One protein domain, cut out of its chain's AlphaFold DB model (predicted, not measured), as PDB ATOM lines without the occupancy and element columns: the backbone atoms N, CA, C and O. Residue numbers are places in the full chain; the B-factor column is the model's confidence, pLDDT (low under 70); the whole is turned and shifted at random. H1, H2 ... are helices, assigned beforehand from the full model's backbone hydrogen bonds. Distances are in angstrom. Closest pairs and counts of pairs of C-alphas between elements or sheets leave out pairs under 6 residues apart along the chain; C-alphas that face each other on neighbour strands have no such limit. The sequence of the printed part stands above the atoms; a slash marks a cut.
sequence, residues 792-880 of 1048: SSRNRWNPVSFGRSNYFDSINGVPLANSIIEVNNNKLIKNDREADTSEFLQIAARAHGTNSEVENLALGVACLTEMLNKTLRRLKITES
ATOM      1  N   SER A 792      10.045 -25.387  45.563       68.19
ATOM      2  CA  SER A 792       9.508 -26.458  46.406       68.19
ATOM      3  C   SER A 792      10.171 -26.505  47.789       68.19
ATOM      4  O   SER A 792      11.218 -25.898  48.030       68.19
ATOM      5  N   SER A 793       9.616 -27.320  48.692       64.38
ATOM      6  CA  SER A 793      10.178 -27.596  50.026       64.38
ATOM      7  C   SER A 793      11.600 -28.179  50.008       64.38
ATOM      8  O   SER A 793      12.275 -28.172  51.034       64.38
ATOM      9  N   ARG A 794      12.087 -28.646  48.850       64.94
ATOM     10  CA  ARG A 794      13.460 -29.137  48.633       64.94
ATOM     11  C   ARG A 794      14.397 -28.078  48.031       64.94
ATOM     12  O   ARG A 794      15.475 -28.420  47.552       64.94
ATOM     13  N   ASN A 795      13.989 -26.805  48.025       73.69
ATOM     14  CA  ASN A 795      14.703 -25.673  47.416       73.69
ATOM     15  C   ASN A 795      14.984 -25.842  45.901       73.69
ATOM     16  O   ASN A 795      15.910 -25.241  45.353       73.69
ATOM     17  N   ARG A 796      14.171 -26.654  45.219       80.38
ATOM     18  CA  ARG A 796      14.160 -26.849  43.758       80.38
ATOM     19  C   ARG A 796      13.087 -25.968  43.120       80.38
ATOM     20  O   ARG A 796      12.110 -25.669  43.789       80.38
ATOM     21  N   TRP A 797      13.206 -25.572  41.855       84.50
ATOM     22  CA  TRP A 797      12.119 -24.871  41.157       84.50
ATOM     23  C   TRP A 797      10.861 -25.743  41.090       84.50
ATOM     24  O   TRP A 797      10.944 -26.915  40.737       84.50
ATOM     25  N   ASN A 798       9.697 -25.172  41.393       85.94
ATOM     26  CA  ASN A 798       8.395 -25.819  41.238       85.94
ATOM     27  C   ASN A 798       7.835 -25.476  39.841       85.94
ATOM     28  O   ASN A 798       7.382 -24.345  39.660       85.94
ATOM     29  N   PRO A 799       7.864 -26.375  38.835       82.38
ATOM     30  CA  PRO A 799       7.653 -25.964  37.442       82.38
ATOM     31  C   PRO A 799       6.234 -25.459  37.162       82.38
ATOM     32  O   PRO A 799       6.057 -24.450  36.480       82.38
ATOM     33  N   VAL A 800       5.223 -26.122  37.734       81.56
ATOM     34  CA  VAL A 800       3.808 -25.762  37.556       81.56
ATOM     35  C   VAL A 800       3.493 -24.446  38.269       81.56
ATOM     36  O   VAL A 800       2.843 -23.576  37.693       81.56
ATOM     37  N   SER A 801       3.999 -24.255  39.491       80.69
ATOM     38  CA  SER A 801       3.761 -23.028  40.269       80.69
ATOM     39  C   SER A 801       4.548 -21.833  39.727       80.69
ATOM     40  O   SER A 801       4.018 -20.724  39.666       80.69
ATOM     41  N   PHE A 802       5.782 -22.055  39.259       83.75
ATOM     42  CA  PHE A 802       6.562 -21.038  38.557       83.75
ATOM     43  C   PHE A 802       5.860 -20.622  37.262       83.75
ATOM     44  O   PHE A 802       5.638 -19.431  37.057       83.75
ATOM     45  N   GLY A 803       5.446 -21.581  36.424       83.69
ATOM     46  CA  GLY A 803       4.742 -21.298  35.172       83.69
ATOM     47  C   GLY A 803       3.411 -20.573  35.386       83.69
ATOM     48  O   GLY A 803       3.144 -19.575  34.717       83.69
ATOM     49  N   ARG A 804       2.627 -20.992  36.385       80.50
ATOM     50  CA  ARG A 804       1.379 -20.321  36.782       80.50
ATOM     51  C   ARG A 804       1.592 -18.864  37.214       80.50
ATOM     52  O   ARG A 804       0.752 -18.029  36.912       80.50
ATOM     53  N   SER A 805       2.704 -18.556  37.879       79.69
ATOM     54  CA  SER A 805       3.018 -17.197  38.355       79.69
ATOM     55  C   SER A 805       3.763 -16.320  37.336       79.69
ATOM     56  O   SER A 805       3.870 -15.114  37.545       79.69
ATOM     57  N   ASN A 806       4.323 -16.895  36.261       82.00
ATOM     58  CA  ASN A 806       5.252 -16.189  35.364       82.00
ATOM     59  C   ASN A 806       4.912 -16.262  33.869       82.00
ATOM     60  O   ASN A 806       5.426 -15.433  33.113       82.00
ATOM     61  N   TYR A 807       4.086 -17.219  33.435       85.12
ATOM     62  CA  TYR A 807       3.768 -17.461  32.019       85.12
ATOM     63  C   TYR A 807       2.273 -17.401  31.688       85.12
ATOM     64  O   TYR A 807       1.927 -17.281  30.515       85.12
ATOM     65  N   PHE A 808       1.385 -17.492  32.681       83.69
ATOM     66  CA  PHE A 808      -0.045 -17.706  32.460       83.69
ATOM     67  C   PHE A 808      -0.905 -16.781  33.327       83.69
ATOM     68  O   PHE A 808      -0.781 -16.773  34.551       83.69
ATOM     69  N   ASP A 809      -1.806 -16.027  32.703       82.56
ATOM     70  CA  ASP A 809      -2.852 -15.296  33.409       82.56
ATOM     71  C   ASP A 809      -3.895 -16.299  33.921       82.56
ATOM     72  O   ASP A 809      -4.735 -16.810  33.178       82.56
ATOM     73  N   SER A 810      -3.825 -16.584  35.219       74.88
ATOM     74  CA  SER A 810      -4.720 -17.536  35.887       74.88
ATOM     75  C   SER A 810      -6.129 -16.996  36.145       74.88
ATOM     76  O   SER A 810      -6.982 -17.764  36.578       74.88
ATOM     77  N   ILE A 811      -6.378 -15.704  35.900       77.69
ATOM     78  CA  ILE A 811      -7.703 -15.078  36.007       77.69
ATOM     79  C   ILE A 811      -8.417 -15.181  34.656       77.69
ATOM     80  O   ILE A 811      -9.572 -15.592  34.600       77.69
ATOM     81  N   ASN A 812      -7.719 -14.843  33.567       75.75
ATOM     82  CA  ASN A 812      -8.288 -14.828  32.215       75.75
ATOM     83  C   ASN A 812      -8.091 -16.141  31.431       75.75
ATOM     84  O   ASN A 812      -8.664 -16.296  30.354       75.75
ATOM     85  N   GLY A 813      -7.302 -17.091  31.943       80.75
ATOM     86  CA  GLY A 813      -7.101 -18.407  31.325       80.75
ATOM     87  C   GLY A 813      -6.224 -18.394  30.066       80.75
ATOM     88  O   GLY A 813      -6.363 -19.275  29.218       80.75
ATOM     89  N   VAL A 814      -5.339 -17.403  29.924       82.50
ATOM     90  CA  VAL A 814      -4.545 -17.151  28.706       82.50
ATOM     91  C   VAL A 814      -3.049 -17.003  29.010       82.50
ATOM     92  O   VAL A 814      -2.683 -16.583  30.107       82.50
ATOM     93  N   PRO A 815      -2.143 -17.319  28.065       83.44
ATOM     94  CA  PRO A 815      -0.720 -17.037  28.235       83.44
ATOM     95  C   PRO A 815      -0.448 -15.528  28.333       83.44
ATOM     96  O   PRO A 815      -1.110 -14.713  27.688       83.44
ATOM     97  N   LEU A 816       0.567 -15.158  29.112       83.25
ATOM     98  CA  LEU A 816       1.085 -13.791  29.155       83.25
ATOM     99  C   LEU A 816       1.825 -13.452  27.851       83.25
ATOM    100  O   LEU A 816       2.345 -14.328  27.164       83.25
ATOM    101  N   ALA A 817       1.915 -12.162  27.517       83.38
ATOM    102  CA  ALA A 817       2.621 -11.717  26.315       83.38
ATOM    103  C   ALA A 817       4.106 -12.136  26.330       83.38
ATOM    104  O   ALA A 817       4.783 -11.992  27.350       83.38
ATOM    105  N   ASN A 818       4.635 -12.581  25.183       75.50
ATOM    106  CA  ASN A 818       5.998 -13.127  25.065       75.50
ATOM    107  C   ASN A 818       7.086 -12.205  25.647       75.50
ATOM    108  O   ASN A 818       8.010 -12.684  26.297       75.50
ATOM    109  N   SER A 819       6.953 -10.885  25.495       76.94
ATOM    110  CA  SER A 819       7.882  -9.897  26.066       76.94
ATOM    111  C   SER A 819       7.913  -9.892  27.603       76.94
ATOM    112  O   SER A 819       8.954  -9.615  28.193       76.94
ATOM    113  N   ILE A 820       6.802 -10.232  28.263       78.69
ATOM    114  CA  ILE A 820       6.714 -10.391  29.722       78.69
ATOM    115  C   ILE A 820       7.327 -11.738  30.131       78.69
ATOM    116  O   ILE A 820       8.093 -11.803  31.091       78.69
ATOM    117  N   ILE A 821       7.061 -12.799  29.362       81.88
ATOM    118  CA  ILE A 821       7.639 -14.138  29.564       81.88
ATOM    119  C   ILE A 821       9.174 -14.106  29.450       81.88
ATOM    120  O   ILE A 821       9.867 -14.634  30.321       81.88
ATOM    121  N   GLU A 822       9.721 -13.427  28.437       76.94
ATOM    122  CA  GLU A 822      11.165 -13.198  28.279       76.94
ATOM    123  C   GLU A 822      11.778 -12.465  29.483       76.94
ATOM    124  O   GLU A 822      12.848 -12.848  29.960       76.94
ATOM    125  N   VAL A 823      11.096 -11.444  30.016       80.56
ATOM    126  CA  VAL A 823      11.545 -10.729  31.221       80.56
ATOM    127  C   VAL A 823      11.511 -11.647  32.447       80.56
ATOM    128  O   VAL A 823      12.506 -11.714  33.175       80.56
ATOM    129  N   ASN A 824      10.438 -12.415  32.644       81.06
ATOM    130  CA  ASN A 824      10.284 -13.328  33.780       81.06
ATOM    131  C   ASN A 824      11.291 -14.493  33.759       81.06
ATOM    132  O   ASN A 824      11.787 -14.891  34.814       81.06
ATOM    133  N   ASN A 825      11.688 -14.981  32.578       81.25
ATOM    134  CA  ASN A 825      12.716 -16.020  32.424       81.25
ATOM    135  C   ASN A 825      14.074 -15.643  33.050       81.25
ATOM    136  O   ASN A 825      14.834 -16.523  33.460       81.25
ATOM    137  N   ASN A 826      14.364 -14.350  33.236       77.81
ATOM    138  CA  ASN A 826      15.561 -13.902  33.955       77.81
ATOM    139  C   ASN A 826      15.580 -14.318  35.442       77.81
ATOM    140  O   ASN A 826      16.648 -14.285  36.053       77.81
ATOM    141  N   LYS A 827      14.447 -14.723  36.041       76.25
ATOM    142  CA  LYS A 827      14.415 -15.330  37.386       76.25
ATOM    143  C   LYS A 827      15.164 -16.665  37.423       76.25
ATOM    144  O   LYS A 827      15.977 -16.867  38.323       76.25
ATOM    145  N   LEU A 828      14.937 -17.523  36.422       71.06
ATOM    146  CA  LEU A 828      15.586 -18.833  36.293       71.06
ATOM    147  C   LEU A 828      17.098 -18.670  36.079       71.06
ATOM    148  O   LEU A 828      17.892 -19.300  36.768       71.06
ATOM    149  N   ILE A 829      17.498 -17.740  35.204       65.69
ATOM    150  CA  ILE A 829      18.912 -17.438  34.906       65.69
ATOM    151  C   ILE A 829      19.672 -16.948  36.156       65.69
ATOM    152  O   ILE A 829      20.854 -17.238  36.318       65.69
ATOM    153  N   LYS A 830      19.009 -16.216  37.062       67.19
ATOM    154  CA  LYS A 830      19.613 -15.695  38.305       67.19
ATOM    155  C   LYS A 830      19.699 -16.715  39.445       67.19
ATOM    156  O   LYS A 830      20.345 -16.428  40.448       67.19
ATOM    157  N   ASN A 831      19.016 -17.853  39.342       68.25
ATOM    158  CA  ASN A 831      18.911 -18.856  40.400       68.25
ATOM    159  C   ASN A 831      18.982 -20.260  39.781       68.25
ATOM    160  O   ASN A 831      17.967 -20.918  39.558       68.25
ATOM    161  N   ASP A 832      20.204 -20.719  39.527       67.62
ATOM    162  CA  ASP A 832      20.488 -22.081  39.078       67.62
ATOM    163  C   ASP A 832      20.119 -23.102  40.172       67.62
ATOM    164  O   ASP A 832      20.834 -23.303  41.158       67.62
ATOM    165  N   ARG A 833      18.949 -23.723  39.998       77.62
ATOM    166  CA  ARG A 833      18.368 -24.750  40.867       77.62
ATOM    167  C   ARG A 833      17.791 -25.847  39.979       77.62
ATOM    168  O   ARG A 833      17.296 -25.573  38.887       77.62
ATOM    169  N   GLU A 834      17.824 -27.084  40.455       83.12
ATOM    170  CA  GLU A 834      17.121 -28.193  39.799       83.12
ATOM    171  C   GLU A 834      15.602 -27.993  39.854       83.12
ATOM    172  O   GLU A 834      15.100 -27.294  40.734       83.12
ATOM    173  N   ALA A 835      14.868 -28.634  38.950       86.12
ATOM    174  CA  ALA A 835      13.409 -28.675  38.971       86.12
ATOM    175  C   ALA A 835      12.891 -29.812  39.874       86.12
ATOM    176  O   ALA A 835      13.503 -30.880  39.977       86.12
ATOM    177  N   ASP A 836      11.755 -29.599  40.534       86.00
ATOM    178  CA  ASP A 836      11.065 -30.624  41.314       86.00
ATOM    179  C   ASP A 836      10.054 -31.381  40.440       86.00
ATOM    180  O   ASP A 836       9.131 -30.793  39.878       86.00
ATOM    181  N   THR A 837      10.234 -32.695  40.323       88.06
ATOM    182  CA  THR A 837       9.375 -33.573  39.517       88.06
ATOM    183  C   THR A 837       8.140 -34.066  40.266       88.06
ATOM    184  O   THR A 837       7.231 -34.617  39.645       88.06
ATOM    185  N   SER A 838       8.070 -33.859  41.586       83.88
ATOM    186  CA  SER A 838       7.007 -34.423  42.422       83.88
ATOM    187  C   SER A 838       5.610 -33.882  42.102       83.88
ATOM    188  O   SER A 838       4.645 -34.628  42.241       83.88
ATOM    189  N   GLU A 839       5.469 -32.644  41.610       81.19
ATOM    190  CA  GLU A 839       4.157 -32.121  41.184       81.19
ATOM    191  C   GLU A 839       3.623 -32.854  39.945       81.19
ATOM    192  O   GLU A 839       2.435 -33.160  39.892       81.19
ATOM    193  N   PHE A 840       4.483 -33.209  38.987       88.25
ATOM    194  CA  PHE A 840       4.073 -33.984  37.812       88.25
ATOM    195  C   PHE A 840       3.665 -35.411  38.196       88.25
ATOM    196  O   PHE A 840       2.618 -35.886  37.765       88.25
ATOM    197  N   LEU A 841       4.411 -36.060  39.095       88.19
ATOM    198  CA  LEU A 841       4.035 -37.376  39.628       88.19
ATOM    199  C   LEU A 841       2.717 -37.325  40.427       88.19
ATOM    200  O   LEU A 841       1.914 -38.249  40.348       88.19
ATOM    201  N   GLN A 842       2.437 -36.224  41.136       87.06
ATOM    202  CA  GLN A 842       1.137 -36.002  41.783       87.06
ATOM    203  C   GLN A 842      -0.005 -35.716  40.801       87.06
ATOM    204  O   GLN A 842      -1.155 -35.973  41.147       87.06
ATOM    205  N   ILE A 843       0.270 -35.159  39.618       85.44
ATOM    206  CA  ILE A 843      -0.734 -34.996  38.555       85.44
ATOM    207  C   ILE A 843      -1.044 -36.365  37.943       85.44
ATOM    208  O   ILE A 843      -2.218 -36.719  37.856       85.44
ATOM    209  N   ALA A 844      -0.021 -37.170  37.637       88.31
ATOM    210  CA  ALA A 844      -0.193 -38.548  37.175       88.31
ATOM    211  C   ALA A 844      -1.029 -39.381  38.164       88.31
ATOM    212  O   ALA A 844      -2.052 -39.938  37.784       88.31
ATOM    213  N   ALA A 845      -0.684 -39.359  39.456       89.44
ATOM    214  CA  ALA A 845      -1.412 -40.090  40.497       89.44
ATOM    215  C   ALA A 845      -2.882 -39.651  40.691       89.44
ATOM    216  O   ALA A 845      -3.667 -40.405  41.255       89.44
ATOM    217  N   ARG A 846      -3.270 -38.446  40.238       88.69
ATOM    218  CA  ARG A 846      -4.675 -37.982  40.228       88.69
ATOM    219  C   ARG A 846      -5.400 -38.319  38.926       88.69
ATOM    220  O   ARG A 846      -6.612 -38.497  38.944       88.69
ATOM    221  N   ALA A 847      -4.670 -38.374  37.814       87.25
ATOM    222  CA  ALA A 847      -5.181 -38.787  36.511       87.25
ATOM    223  C   ALA A 847      -5.297 -40.319  36.381       87.25
ATOM    224  O   ALA A 847      -6.036 -40.799  35.520       87.25
ATOM    225  N   HIS A 848      -4.623 -41.078  37.251       86.12
ATOM    226  CA  HIS A 848      -4.640 -42.537  37.271       86.12
ATOM    227  C   HIS A 848      -6.063 -43.106  37.233       86.12
ATOM    228  O   HIS A 848      -6.916 -42.752  38.049       86.12
ATOM    229  N   GLY A 849      -6.332 -43.958  36.241       79.31
ATOM    230  CA  GLY A 849      -7.643 -44.581  36.026       79.31
ATOM    231  C   GLY A 849      -8.783 -43.634  35.614       79.31
ATOM    232  O   GLY A 849      -9.899 -44.106  35.414       79.31
ATOM    233  N   THR A 850      -8.539 -42.325  35.464       86.62
ATOM    234  CA  THR A 850      -9.561 -41.326  35.080       86.62
ATOM    235  C   THR A 850      -9.242 -40.602  33.772       86.62
ATOM    236  O   THR A 850     -10.157 -40.311  33.003       86.62
ATOM    237  N   ASN A 851      -7.966 -40.344  33.473       88.25
ATOM    238  CA  ASN A 851      -7.511 -39.810  32.192       88.25
ATOM    239  C   ASN A 851      -6.093 -40.317  31.864       88.25
ATOM    240  O   ASN A 851      -5.092 -39.750  32.303       88.25
ATOM    241  N   SER A 852      -6.027 -41.370  31.046       84.38
ATOM    242  CA  SER A 852      -4.773 -42.013  30.633       84.38
ATOM    243  C   SER A 852      -3.833 -41.081  29.851       84.38
ATOM    244  O   SER A 852      -2.617 -41.196  29.980       84.38
ATOM    245  N   GLU A 853      -4.355 -40.129  29.074       83.62
ATOM    246  CA  GLU A 853      -3.523 -39.185  28.314       83.62
ATOM    247  C   GLU A 853      -2.800 -38.212  29.253       83.62
ATOM    248  O   GLU A 853      -1.590 -38.017  29.139       83.62
ATOM    249  N   VAL A 854      -3.519 -37.649  30.230       84.88
ATOM    250  CA  VAL A 854      -2.952 -36.742  31.242       84.88
ATOM    251  C   VAL A 854      -2.005 -37.486  32.185       84.88
ATOM    252  O   VAL A 854      -0.977 -36.928  32.570       84.88
ATOM    253  N   GLU A 855      -2.304 -38.742  32.525       85.56
ATOM    254  CA  GLU A 855      -1.411 -39.607  33.300       85.56
ATOM    255  C   GLU A 855      -0.082 -39.843  32.568       85.56
ATOM    256  O   GLU A 855       0.980 -39.485  33.086       85.56
ATOM    257  N   ASN A 856      -0.134 -40.365  31.338       84.81
ATOM    258  CA  ASN A 856       1.052 -40.648  30.530       84.81
ATOM    259  C   ASN A 856       1.861 -39.378  30.222       84.81
ATOM    260  O   ASN A 856       3.090 -39.385  30.327       84.81
ATOM    261  N   LEU A 857       1.191 -38.260  29.916       86.44
ATOM    262  CA  LEU A 857       1.840 -36.964  29.709       86.44
ATOM    263  C   LEU A 857       2.568 -36.488  30.975       86.44
ATOM    264  O   LEU A 857       3.716 -36.047  30.897       86.44
ATOM    265  N   ALA A 858       1.938 -36.592  32.147       86.44
ATOM    266  CA  ALA A 858       2.539 -36.164  33.405       86.44
ATOM    267  C   ALA A 858       3.733 -37.050  33.816       86.44
ATOM    268  O   ALA A 858       4.755 -36.522  34.263       86.44
ATOM    269  N   LEU A 859       3.659 -38.367  33.592       82.19
ATOM    270  CA  LEU A 859       4.792 -39.287  33.770       82.19
ATOM    271  C   LEU A 859       5.946 -38.967  32.800       82.19
ATOM    272  O   LEU A 859       7.101 -38.869  33.223       82.19
ATOM    273  N   GLY A 860       5.641 -38.724  31.521       82.25
ATOM    274  CA  GLY A 860       6.626 -38.343  30.505       82.25
ATOM    275  C   GLY A 860       7.341 -37.030  30.841       82.25
ATOM    276  O   GLY A 860       8.573 -36.967  30.829       82.25
ATOM    277  N   VAL A 861       6.592 -35.994  31.234       85.31
ATOM    278  CA  VAL A 861       7.152 -34.696  31.647       85.31
ATOM    279  C   VAL A 861       7.979 -34.823  32.935       85.31
ATOM    280  O   VAL A 861       9.045 -34.203  33.029       85.31
ATOM    281  N   ALA A 862       7.575 -35.661  33.898       86.81
ATOM    282  CA  ALA A 862       8.388 -35.961  35.079       86.81
ATOM    283  C   ALA A 862       9.738 -36.600  34.698       86.81
ATOM    284  O   ALA A 862      10.787 -36.166  35.183       86.81
ATOM    285  N   CYS A 863       9.726 -37.581  33.787       83.75
ATOM    286  CA  CYS A 863      10.932 -38.256  33.303       83.75
ATOM    287  C   CYS A 863      11.881 -37.287  32.576       83.75
ATOM    288  O   CYS A 863      13.058 -37.189  32.931       83.75
ATOM    289  N   LEU A 864      11.368 -36.509  31.616       83.62
ATOM    290  CA  LEU A 864      12.141 -35.498  30.882       83.62
ATOM    291  C   LEU A 864      12.752 -34.441  31.819       83.62
ATOM    292  O   LEU A 864      13.896 -34.022  31.632       83.62
ATOM    293  N   THR A 865      12.026 -34.052  32.869       84.25
ATOM    294  CA  THR A 865      12.499 -33.075  33.860       84.25
ATOM    295  C   THR A 865      13.650 -33.626  34.715       84.25
ATOM    296  O   THR A 865      14.642 -32.925  34.924       84.25
ATOM    297  N   GLU A 866      13.611 -34.891  35.155       85.25
ATOM    298  CA  GLU A 866      14.760 -35.479  35.871       85.25
ATOM    299  C   GLU A 866      15.924 -35.828  34.921       85.25
ATOM    300  O   GLU A 866      17.084 -35.749  35.329       85.25
ATOM    301  N   MET A 867      15.672 -36.105  33.633       78.38
ATOM    302  CA  MET A 867      16.730 -36.174  32.610       78.38
ATOM    303  C   MET A 867      17.451 -34.828  32.437       78.38
ATOM    304  O   MET A 867      18.682 -34.806  32.305       78.38
ATOM    305  N   LEU A 868      16.724 -33.707  32.504       81.19
ATOM    306  CA  LEU A 868      17.308 -32.365  32.516       81.19
ATOM    307  C   LEU A 868      18.117 -32.121  33.802       81.19
ATOM    308  O   LEU A 868      19.278 -31.723  33.712       81.19
ATOM    309  N   ASN A 869      17.589 -32.466  34.984       85.12
ATOM    310  CA  ASN A 869      18.339 -32.392  36.249       85.12
ATOM    311  C   ASN A 869      19.635 -33.231  36.203       85.12
ATOM    312  O   ASN A 869      20.715 -32.736  36.520       85.12
ATOM    313  N   LYS A 870      19.572 -34.481  35.721       77.88
ATOM    314  CA  LYS A 870      20.729 -35.379  35.507       77.88
ATOM    315  C   LYS A 870      21.725 -34.845  34.464       77.88
ATOM    316  O   LYS A 870      22.873 -35.295  34.414       77.88
ATOM    317  N   THR A 871      21.307 -33.900  33.629       74.75
ATOM    318  CA  THR A 871      22.169 -33.198  32.670       74.75
ATOM    319  C   THR A 871      22.822 -31.977  33.319       74.75
ATOM    320  O   THR A 871      24.040 -31.853  33.243       74.75
ATOM    321  N   LEU A 872      22.074 -31.166  34.074       74.38
ATOM    322  CA  LEU A 872      22.616 -30.063  34.884       74.38
ATOM    323  C   LEU A 872      23.666 -30.553  35.899       74.38
ATOM    324  O   LEU A 872      24.743 -29.968  35.993       74.38
ATOM    325  N   ARG A 873      23.413 -31.675  36.591       78.25
ATOM    326  CA  ARG A 873      24.397 -32.319  37.488       78.25
ATOM    327  C   ARG A 873      25.692 -32.705  36.764       78.25
ATOM    328  O   ARG A 873      26.758 -32.607  37.359       78.25
ATOM    329  N   ARG A 874      25.617 -33.129  35.494       68.00
ATOM    330  CA  ARG A 874      26.800 -33.469  34.683       68.00
ATOM    331  C   ARG A 874      27.537 -32.226  34.184       68.00
ATOM    332  O   ARG A 874      28.752 -32.177  34.315       68.00
ATOM    333  N   LEU A 875      26.824 -31.205  33.708       62.38
ATOM    334  CA  LEU A 875      27.432 -29.950  33.249       62.38
ATOM    335  C   LEU A 875      28.232 -29.255  34.365       62.38
ATOM    336  O   LEU A 875      29.358 -28.834  34.121       62.38
ATOM    337  N   LYS A 876      27.728 -29.254  35.608       65.31
ATOM    338  CA  LYS A 876      28.448 -28.718  36.783       65.31
ATOM    339  C   LYS A 876      29.735 -29.477  37.131       65.31
ATOM    340  O   LYS A 876      30.608 -28.922  37.792       65.31
ATOM    341  N   ILE A 877      29.869 -30.730  36.689       56.03
ATOM    342  CA  ILE A 877      31.124 -31.486  36.782       56.03
ATOM    343  C   ILE A 877      32.054 -31.057  35.636       56.03
ATOM    344  O   ILE A 877      33.202 -30.694  35.892       56.03
ATOM    345  N   THR A 878      31.552 -31.005  34.397       47.22
ATOM    346  CA  THR A 878      32.331 -30.656  33.193       47.22
ATOM    347  C   THR A 878      32.902 -29.231  33.219       47.22
ATOM    348  O   THR A 878      34.079 -29.047  32.914       47.22
ATOM    349  N   GLU A 879      32.139 -28.223  33.666       44.91
ATOM    350  CA  GLU A 879      32.642 -26.843  33.819       44.91
ATOM    351  C   GLU A 879      33.834 -26.747  34.788       44.91
ATOM    352  O   GLU A 879      34.682 -25.860  34.659       44.91
ATOM    353  N   SER A 880      33.944 -27.682  35.739       43.50
ATOM    354  CA  SER A 880      35.073 -27.737  36.669       43.50
ATOM    355  C   SER A 880      36.370 -28.252  36.026       43.50
ATOM    356  O   SER A 880      37.444 -28.030  36.597       43.50
TER     357      SER A 880
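AT A GLANCE: This is residues 792 to 880 of the 1048 residues of the protein "Protein CBG03509" of Caenorhabditis briggsae (UniProt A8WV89). One long helix, H4, makes the longest axis, and the shorter H3 is folded back along its first part as a helical hairpin; to one side of this hairpin H1 and H2 form a loose, open arm, with H1 about perpendicular to H3 and H2 slanting away from H1. Contacts between these two halves are few, and the last residues of H4, 874 to 880, stick out free. The printed part has 89 residues with four named helices, in the order H1, H2, H3, H4, and no named strand; the class is all helix. The whole is only just loose, close to compact, with a radius of gyration of the C-alphas of 15.0 A, and it is elongated, spanning 47 by 30 by 22 A.

HOW THE PARTS SIT: H1, residues 799 to 806, is close to but not clearly touching H2, residues 818 to 830: their closest C-alphas, those of Asn 806 and Asn 824, are 6.0 A apart. These two helices run opposite ways at a steep tilt of 55 degrees. In the link between them, residues 808 to 809 pair antiparallel with residues 814 to 815, a stretch too short to be named. H1 is also close to but not clearly touching H3, residues 838 to 847, with the closest C-alphas, those of Val 800 and Glu 839, 7.3 A apart; their lines are about perpendicular, at 78 degrees. H2 and H3 are apart. H3 and H4, residues 852 to 880, form a helical hairpin and touch, running opposite ways at a shallow tilt of 13 degrees. Their closest C-alphas are those of Ala 844 and Glu 855, 4.2 A apart, and H4 touches H3 with residues 854 to 862 alone. H1 and H2 are both apart from H4. Every O i to N i+4 pair is within hydrogen-bond range in H1 and H3, against 6 of 9 in H2 and 22 of 25 in H4.

IN THESE COORDINATES: H1 begins at C-alpha 799, (7.653, -25.964, 37.442), and has 8 residues over 10.3 A. H2 has 13 residues over 19.2 A and H3 has 10 over 14.2 A. H4, 29 residues, measures 42.8 A from C-alpha 852 at (-4.773, -42.013, 30.633) to C-alpha 880 at (35.073, -27.737, 36.669).

THE WHOLE: The C-alphas of Thr 850 and Ser 880, the two farthest apart, are 46.7 A apart. The printed part has no cut. The link from H1 to H2 is long, that from H2 to H3 short, and that from H3 to H4 tight. The mean pLDDT of the printed part is 79.0; the model's confidence is under 70 at residues 792 to 794, 829 to 832 and 874 to 880.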